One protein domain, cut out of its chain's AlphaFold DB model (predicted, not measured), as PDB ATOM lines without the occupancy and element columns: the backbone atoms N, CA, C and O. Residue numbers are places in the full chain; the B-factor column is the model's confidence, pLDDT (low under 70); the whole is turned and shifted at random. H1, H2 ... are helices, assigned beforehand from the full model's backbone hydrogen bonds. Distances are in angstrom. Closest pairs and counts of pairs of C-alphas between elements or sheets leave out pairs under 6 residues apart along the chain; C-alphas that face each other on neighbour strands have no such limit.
ATOM      1  N   ALA A  30      38.023-197.141   2.252       59.06
ATOM      2  CA  ALA A  30      39.153-196.751   3.099       59.06
ATOM      3  C   ALA A  30      39.204-195.242   3.430       59.06
ATOM      4  O   ALA A  30      39.723-194.849   4.471       59.06
ATOM      5  N   THR A  31      38.671-194.378   2.564       55.50
ATOM      6  CA  THR A  31      38.590-192.922   2.799       55.50
ATOM      7  C   THR A  31      37.376-192.509   3.630       55.50
ATOM      8  O   THR A  31      37.427-191.466   4.285       55.50
ATOM      9  N   ALA A  32      36.311-193.316   3.662       59.53
ATOM     10  CA  ALA A  32      35.149-193.057   4.514       59.53
ATOM     11  C   ALA A  32      35.505-193.171   6.010       59.53
ATOM     12  O   ALA A  32      35.098-192.333   6.815       59.53
ATOM     13  N   ASP A  33      36.341-194.150   6.362       57.09
ATOM     14  CA  ASP A  33      36.785-194.390   7.741       57.09
ATOM     15  C   ASP A  33      37.719-193.266   8.257       57.09
ATOM     16  O   ASP A  33      37.662-192.831   9.412       57.09
ATOM     17  N   ILE A  34      38.527-192.683   7.362       56.53
ATOM     18  CA  ILE A  34      39.389-191.527   7.669       56.53
ATOM     19  C   ILE A  34      38.557-190.250   7.897       56.53
ATOM     20  O   ILE A  34      38.882-189.445   8.773       56.53
ATOM     21  N   ALA A  35      37.462-190.064   7.155       59.34
ATOM     22  CA  ALA A  35      36.592-188.895   7.305       59.34
ATOM     23  C   ALA A  35      35.848-188.876   8.654       59.34
ATOM     24  O   ALA A  35      35.626-187.802   9.216       59.34
ATOM     25  N   TYR A  36      35.505-190.048   9.201       60.91
ATOM     26  CA  TYR A  36      34.858-190.156  10.513       60.91
ATOM     27  C   TYR A  36      35.830-189.911  11.675       60.91
ATOM     28  O   TYR A  36      35.446-189.362  12.709       60.91
ATOM     29  N   THR A  37      37.096-190.295  11.504       64.50
ATOM     30  CA  THR A  37      38.138-190.139  12.531       64.50
ATOM     31  C   THR A  37      38.763-188.742  12.549       64.50
ATOM     32  O   THR A  37      39.203-188.293  13.606       64.50
ATOM     33  N   ASN A  38      38.750-188.020  11.422       66.12
ATOM     34  CA  ASN A  38      39.261-186.650  11.298       66.12
ATOM     35  C   ASN A  38      38.198-185.685  10.751       66.12
ATOM     36  O   ASN A  38      38.419-184.978   9.766       66.12
ATOM     37  N   ALA A  39      37.034-185.634  11.401       69.56
ATOM     38  CA  ALA A  39      36.034-184.624  11.082       69.56
ATOM     39  C   ALA A  39      36.599-183.218  11.360       69.56
ATOM     40  O   ALA A  39      37.042-182.914  12.471       69.56
ATOM     41  N   ALA A  40      36.580-182.350  10.344       76.44
ATOM     42  CA  ALA A  40      37.000-180.963  10.489       76.44
ATOM     43  C   ALA A  40      36.173-180.264  11.579       76.44
ATOM     44  O   ALA A  40      34.952-180.420  11.655       76.44
ATOM     45  N   ALA A  41      36.846-179.486  12.429       78.62
ATOM     46  CA  ALA A  41      36.185-178.784  13.517       78.62
ATOM     47  C   ALA A  41      35.141-177.802  12.968       78.62
ATOM     48  O   ALA A  41      35.422-176.991  12.085       78.62
ATOM     49  N   SER A  42      33.931-177.867  13.521       84.38
ATOM     50  CA  SER A  42      32.865-176.936  13.179       84.38
ATOM     51  C   SER A  42      33.249-175.506  13.571       84.38
ATOM     52  O   SER A  42      33.709-175.265  14.688       84.38
ATOM     53  N   THR A  43      33.039-174.550  12.667       92.06
ATOM     54  CA  THR A  43      33.300-173.123  12.917       92.06
ATOM     55  C   THR A  43      32.148-172.423  13.641       92.06
ATOM     56  O   THR A  43      32.300-171.274  14.056       92.06
ATOM     57  N   VAL A  44      31.000-173.092  13.820       93.81
ATOM     58  CA  VAL A  44      29.840-172.522  14.516       93.81
ATOM     59  C   VAL A  44      29.922-172.715  16.021       93.81
ATOM     60  O   VAL A  44      30.283-173.767  16.555       93.81
ATOM     61  N   THR A  45      29.531-171.669  16.738       94.69
ATOM     62  CA  THR A  45      29.458-171.709  18.194       94.69
ATOM     63  C   THR A  45      28.250-172.523  18.656       94.69
ATOM     64  O   THR A  45      27.196-172.549  18.021       94.69
ATOM     65  N   ARG A  46      28.339-173.106  19.859       92.56
ATOM     66  CA  ARG A  46      27.188-173.775  20.492       92.56
ATOM     67  C   ARG A  46      25.967-172.868  20.659       92.56
ATOM     68  O   ARG A  46      24.852-173.374  20.694       92.56
ATOM     69  N   ALA A  47      26.166-171.560  20.824       89.75
ATOM     70  CA  ALA A  47      25.063-170.614  20.952       89.75
ATOM     71  C   ALA A  47      24.290-170.481  19.630       89.75
ATOM     72  O   ALA A  47      23.063-170.535  19.646       89.75
ATOM     73  N   GLN A  48      25.006-170.390  18.505       90.62
ATOM     74  CA  GLN A  48      24.412-170.340  17.164       90.62
ATOM     75  C   GLN A  48      23.659-171.628  16.842       90.62
ATOM     76  O   GLN A  48      22.481-171.563  16.514       90.62
ATOM     77  N   VAL A  49      24.282-172.788  17.078       94.81
ATOM     78  CA  VAL A  49      23.629-174.090  16.864       94.81
ATOM     79  C   VAL A  49      22.307-174.174  17.633       94.81
ATOM     80  O   VAL A  49      21.282-174.536  17.071       94.81
ATOM     81  N   LYS A  50      22.289-173.760  18.907       92.00
ATOM     82  CA  LYS A  50      21.056-173.753  19.710       92.00
ATOM     83  C   LYS A  50      19.998-172.800  19.159       92.00
ATOM     84  O   LYS A  50      18.819-173.147  19.162       92.00
ATOM     85  N   ALA A  51      20.399-171.608  18.725       90.19
ATOM     86  CA  ALA A  51      19.478-170.631  18.155       90.19
ATOM     87  C   ALA A  51      18.847-171.154  16.854       90.19
ATOM     88  O   ALA A  51      17.629-171.076  16.697       90.19
ATOM     89  N   GLU A  52      19.653-171.749  15.976       92.06
ATOM     90  CA  GLU A  52      19.206-172.350  14.717       92.06
ATOM     91  C   GLU A  52      18.283-173.544  14.956       92.06
ATOM     92  O   GLU A  52      17.216-173.628  14.352       92.06
ATOM     93  N   THR A  53      18.623-174.421  15.905       90.50
ATOM     94  CA  THR A  53      17.753-175.542  16.284       90.50
ATOM     95  C   THR A  53      16.404-175.045  16.801       90.50
ATOM     96  O   THR A  53      15.365-175.539  16.373       90.50
ATOM     97  N   LEU A  54      16.382-174.038  17.681       89.12
ATOM     98  CA  LEU A  54      15.125-173.469  18.177       89.12
ATOM     99  C   LEU A  54      14.303-172.814  17.063       89.12
ATOM    100  O   LEU A  54      13.076-172.909  17.079       89.12
ATOM    101  N   ALA A  55      14.956-172.154  16.106       89.44
ATOM    102  CA  ALA A  55      14.283-171.595  14.941       89.44
ATOM    103  C   ALA A  55      13.665-172.701  14.070       89.44
ATOM    104  O   ALA A  55      12.495-172.593  13.708       89.44
ATOM    105  N   ALA A  56      14.395-173.788  13.813       88.00
ATOM    106  CA  ALA A  56      13.911-174.932  13.040       88.00
ATOM    107  C   ALA A  56      12.737-175.652  13.723       88.00
ATOM    108  O   ALA A  56      11.761-175.997  13.056       88.00
ATOM    109  N   ILE A  57      12.781-175.805  15.054       86.12
ATOM    110  CA  ILE A  57      11.658-176.338  15.846       86.12
ATOM    111  C   ILE A  57      10.419-175.457  15.668       86.12
ATOM    112  O   ILE A  57       9.344-175.960  15.359       86.12
ATOM    113  N   LYS A  58      10.561-174.134  15.833       83.81
ATOM    114  CA  LYS A  58       9.442-173.186  15.682       83.81
ATOM    115  C   LYS A  58       8.877-173.169  14.265       83.81
ATOM    116  O   LYS A  58       7.679-172.977  14.098       83.81
ATOM    117  N   ALA A  59       9.735-173.358  13.269       89.06
ATOM    118  CA  ALA A  59       9.345-173.443  11.870       89.06
ATOM    119  C   ALA A  59       8.713-174.797  11.495       89.06
ATOM    120  O   ALA A  59       8.278-174.950  10.359       89.06
ATOM    121  N   GLY A  60       8.682-175.780  12.405       84.62
ATOM    122  CA  GLY A  60       8.216-177.137  12.101       84.62
ATOM    123  C   GLY A  60       9.088-177.859  11.068       84.62
ATOM    124  O   GLY A  60       8.631-178.801  10.434       84.62
ATOM    125  N   ALA A  61      10.328-177.403  10.877       85.00
ATOM    126  CA  ALA A  61      11.234-177.893   9.840       85.00
ATOM    127  C   ALA A  61      12.061-179.111  10.285       85.00
ATOM    128  O   ALA A  61      12.802-179.674   9.485       85.00
ATOM    129  N   LEU A  62      11.973-179.496  11.562       81.69
ATOM    130  CA  LEU A  62      12.577-180.727  12.054       81.69
ATOM    131  C   LEU A  62      11.567-181.862  11.941       81.69
ATOM    132  O   LEU A  62      10.473-181.781  12.500       81.69
ATOM    133  N   GLU A  63      11.963-182.919  11.237       77.81
ATOM    134  CA  GLU A  63      11.197-184.154  11.155       77.81
ATOM    135  C   GLU A  63      11.009-184.734  12.559       77.81
ATOM    136  O   GLU A  63      11.973-184.999  13.284       77.81
ATOM    137  N   GLN A  64       9.751-184.904  12.957       69.69
ATOM    138  CA  GLN A  64       9.424-185.630  14.172       69.69
ATOM    139  C   GLN A  64       9.319-187.102  13.808       69.69
ATOM    140  O   GLN A  64       8.355-187.529  13.183       69.69
ATOM    141  N   ASN A  65      10.333-187.878  14.178       68.69
ATOM    142  CA  ASN A  65      10.275-189.323  14.023       68.69
ATOM    143  C   ASN A  65       9.221-189.882  14.993       68.69
ATOM    144  O   ASN A  65       9.257-189.556  16.182       68.69
ATOM    145  N   GLU A  66       8.336-190.750  14.500       66.81
ATOM    146  CA  GLU A  66       7.316-191.496  15.257       66.81
ATOM    147  C   GLU A  66       7.882-192.098  16.564       66.81
ATOM    148  O   GLU A  66       7.267-192.002  17.624       66.81
ATOM    149  N   ALA A  67       9.110-192.632  16.527       65.31
ATOM    150  CA  ALA A  67       9.786-193.225  17.684       65.31
ATOM    151  C   ALA A  67      10.168-192.203  18.771       65.31
ATOM    152  O   ALA A  67      10.255-192.540  19.949       65.31
ATOM    153  N   THR A  68      10.415-190.954  18.378       61.66
ATOM    154  CA  THR A  68      10.711-189.841  19.297       61.66
ATOM    155  C   THR A  68       9.475-189.011  19.637       61.66
ATOM    156  O   THR A  68       9.485-188.279  20.625       61.66
ATOM    157  N   ALA A  69       8.414-189.134  18.835       63.12
ATOM    158  CA  ALA A  69       7.108-188.545  19.084       63.12
ATOM    159  C   ALA A  69       6.323-189.322  20.153       63.12
ATOM    160  O   ALA A  69       5.413-188.754  20.757       63.12
ATOM    161  N   ASP A  70       6.701-190.573  20.443       72.00
ATOM    162  CA  ASP A  70       6.147-191.339  21.557       72.00
ATOM    163  C   ASP A  70       6.246-190.545  22.875       72.00
ATOM    164  O   ASP A  70       7.316-190.092  23.297       72.00
ATOM    165  N   ILE A  71       5.105-190.401  23.548       65.25
ATOM    166  CA  ILE A  71       4.972-189.740  24.848       65.25
ATOM    167  C   ILE A  71       5.898-190.398  25.880       65.25
ATOM    168  O   ILE A  71       6.454-189.702  26.733       65.25
ATOM    169  N   ALA A  72       6.129-191.711  25.790       68.00
ATOM    170  CA  ALA A  72       7.071-192.407  26.663       68.00
ATOM    171  C   ALA A  72       8.509-191.888  26.481       68.00
ATOM    172  O   ALA A  72       9.236-191.740  27.467       68.00
ATOM    173  N   TYR A  73       8.896-191.539  25.252       68.69
ATOM    174  CA  TYR A  73      10.211-190.980  24.939       68.69
ATOM    175  C   TYR A  73      10.337-189.507  25.356       68.69
ATOM    176  O   TYR A  73      11.408-189.068  25.777       68.69
ATOM    177  N   GLN A  74       9.235-188.756  25.293       68.88
ATOM    178  CA  GLN A  74       9.174-187.355  25.729       68.88
ATOM    179  C   GLN A  74       9.027-187.194  27.251       68.88
ATOM    180  O   GLN A  74       9.266-186.109  27.788       68.88
ATOM    181  N   SER A  75       8.627-188.253  27.959       73.88
ATOM    182  CA  SER A  75       8.410-188.198  29.402       73.88
ATOM    183  C   SER A  75       9.718-187.919  30.164       73.88
ATOM    184  O   SER A  75      10.767-188.491  29.843       73.88
ATOM    185  N   PRO A  76       9.701-187.044  31.192       73.81
ATOM    186  CA  PRO A  76      10.871-186.814  32.026       73.81
ATOM    187  C   PRO A  76      11.335-188.126  32.658       73.81
ATOM    188  O   PRO A  76      10.656-188.707  33.504       73.81
ATOM    189  N   ARG A  77      12.520-188.592  32.263       76.12
ATOM    190  CA  ARG A  77      13.130-189.768  32.885       76.12
ATOM    191  C   ARG A  77      13.590-189.396  34.290       76.12
ATOM    192  O   ARG A  77      14.221-188.353  34.484       76.12
ATOM    193  N   ALA A  78      13.298-190.262  35.258       79.25
ATOM    194  CA  ALA A  78      13.821-190.117  36.608       79.25
ATOM    195  C   ALA A  78      15.352-190.025  36.543       79.25
ATOM    196  O   ALA A  78      16.018-190.863  35.926       79.25
ATOM    197  N   LYS A  79      15.907-188.968  37.137       79.81
ATOM    198  CA  LYS A  79      17.355-188.796  37.216       79.81
ATOM    199  C   LYS A  79      17.922-189.881  38.120       79.81
ATOM    200  O   LYS A  79      17.302-190.278  39.104       79.81
ATOM    201  N   THR A  80      19.100-190.383  37.770       84.88
ATOM    202  CA  THR A  80      19.804-191.296  38.666       84.88
ATOM    203  C   THR A  80      20.359-190.506  39.856       84.88
ATOM    204  O   THR A  80      20.712-189.332  39.690       84.88
ATOM    205  N   PRO A  81      20.540-191.139  41.029       85.00
ATOM    206  CA  PRO A  81      21.131-190.480  42.200       85.00
ATOM    207  C   PRO A  81      22.487-189.815  41.908       85.00
ATOM    208  O   PRO A  81      22.831-188.785  42.483       85.00
ATOM    209  N   TYR A  82      23.248-190.373  40.963       84.62
ATOM    210  CA  TYR A  82      24.522-189.824  40.504       84.62
ATOM    211  C   TYR A  82      24.377-188.484  39.762       84.62
ATOM    212  O   TYR A  82      25.214-187.593  39.908       84.62
ATOM    213  N   VAL A  83      23.322-188.318  38.962       84.00
ATOM    214  CA  VAL A  83      23.035-187.051  38.273       84.00
ATOM    215  C   VAL A  83      22.577-185.997  39.279       84.00
ATOM    216  O   VAL A  83      23.025-184.853  39.206       84.00
ATOM    217  N   ASP A  84      21.766-186.379  40.264       83.94
ATOM    218  CA  ASP A  84      21.310-185.455  41.307       83.94
ATOM    219  C   ASP A  84      22.461-184.971  42.197       83.94
ATOM    220  O   ASP A  84      22.572-183.771  42.460       83.94
ATOM    221  N   ALA A  85      23.389-185.860  42.565       84.88
ATOM    222  CA  ALA A  85      24.599-185.487  43.297       84.88
ATOM    223  C   ALA A  85      25.467-184.479  42.518       84.88
ATOM    224  O   ALA A  85      25.986-183.523  43.097       84.88
ATOM    225  N   GLN A  86      25.588-184.638  41.196       83.69
ATOM    226  CA  GLN A  86      26.321-183.692  40.346       83.69
ATOM    227  C   GLN A  86      25.616-182.338  40.220       83.69
ATOM    228  O   GLN A  86      26.281-181.300  40.236       83.69
ATOM    229  N   LEU A  87      24.284-182.323  40.107       82.44
ATOM    230  CA  LEU A  87      23.513-181.077  40.089       82.44
ATOM    231  C   LEU A  87      23.649-180.328  41.420       82.44
ATOM    232  O   LEU A  87      23.887-179.120  41.407       82.44
ATOM    233  N   ALA A  88      23.569-181.041  42.545       82.06
ATOM    234  CA  ALA A  88      23.767-180.473  43.875       82.06
ATOM    235  C   ALA A  88      25.191-179.914  44.044       82.06
ATOM    236  O   ALA A  88      25.359-178.760  44.439       82.06
ATOM    237  N   ALA A  89      26.221-180.669  43.655       77.81
ATOM    238  CA  ALA A  89      27.610-180.207  43.706       77.81
ATOM    239  C   ALA A  89      27.858-178.978  42.808       77.81
ATOM    240  O   ALA A  89      28.590-178.058  43.181       77.81
ATOM    241  N   LYS A  90      27.216-178.925  41.635       75.06
ATOM    242  CA  LYS A  90      27.298-177.779  40.720       75.06
ATOM    243  C   LYS A  90      26.591-176.539  41.271       75.06
ATOM    244  O   LYS A  90      27.085-175.436  41.045       75.06
ATOM    245  N   ALA A  91      25.482-176.704  41.993       71.25
ATOM    246  CA  ALA A  91      24.803-175.605  42.680       71.25
ATOM    247  C   ALA A  91      25.679-175.014  43.799       71.25
ATOM    248  O   ALA A  91      25.831-173.799  43.887       71.25
ATOM    249  N   VAL A  92      26.353-175.864  44.581       63.06
ATOM    250  CA  VAL A  92      27.260-175.422  45.656       63.06
ATOM    251  C   VAL A  92      28.473-174.663  45.105       63.06
ATOM    252  O   VAL A  92      28.821-173.609  45.631       63.06
ATOM    253  N   LYS A  93      29.071-175.128  43.998       59.34
ATOM    254  CA  LYS A  93      30.223-174.455  43.364       59.34
ATOM    255  C   LYS A  93      29.884-173.065  42.796       59.34
ATOM    256  O   LYS A  93      30.772-172.228  42.676       59.34
ATOM    257  N   GLY A  94      28.621-172.821  42.435       57.53
ATOM    258  CA  GLY A  94      28.143-171.500  42.009       57.53
ATOM    259  C   GLY A  94      27.947-170.519  43.169       57.53
ATOM    260  O   GLY A  94      28.164-169.326  42.992       57.53
ATOM    261  N   ASN A  95      27.601-171.022  44.359       56.12
ATOM    262  CA  ASN A  95      27.409-170.217  45.569       56.12
ATOM    263  C   ASN A  95      28.707-169.928  46.337       56.12
ATOM    264  O   ASN A  95      28.740-168.998  47.132       56.12
ATOM    265  N   SER A  96      29.773-170.700  46.116       56.47
ATOM    266  CA  SER A  96      31.087-170.475  46.738       56.47
ATOM    267  C   SER A  96      31.973-169.474  45.979       56.47
ATOM    268  O   SER A  96      33.160-169.374  46.272       56.47
ATOM    269  N   ALA A  97      31.435-168.801  44.958       53.09
ATOM    270  CA  ALA A  97      32.129-167.796  44.150       53.09
ATOM    271  C   ALA A  97      31.642-166.357  44.431       53.09
ATOM    272  O   ALA A  97      31.789-165.491  43.569       53.09
TER     273      ALA A  97
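This is residues 30 to 97 of the 98 residues of an uncharacterized protein of Duganella sp. HH101 (UniProt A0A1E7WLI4). Reading from Ala 30, you find an open, U-like string of helices with an empty middle: H2 and H5 make the two arms, short H3 and H4 the base, and H1 sticks out beyond the H2 arm. The 68 printed residues hold five named helices, H1 to H5 in order, and no named strand: all helix. The whole is extended, with a radius of gyration of the C-alphas of 18.7 A and spans of 47 by 33 by 27 A.

Find C-alpha 30 at (39.153, -196.751, 3.099), where H1, residues 30 to 37, begins. H2, residues 46 to 58, runs 18.4 A; then come H3, residues 66 to 69, and H4, residues 71 to 74. H5, residues 81 to 95, runs 21.5 A to C-alpha 95 at (27.409, -170.217, 45.569).

H3 and H4 are close but not clearly touching; their closest C-alphas, Thr 68 and Gln 74, are 7.1 A apart. Other helix pairs are apart. Every O i to N i+4 pair is within hydrogen-bond range in H2 and H5, and 3 of 4 in H1; H3 and H4 are too short for one.

The farthest C-alphas, Ala 30 and Ser 96, are 51.6 A apart. The printed part has no cut and no long link. The pLDDT is under 70 at residues 30 to 39, 64 to 69, 71 to 74 and 92 to 97.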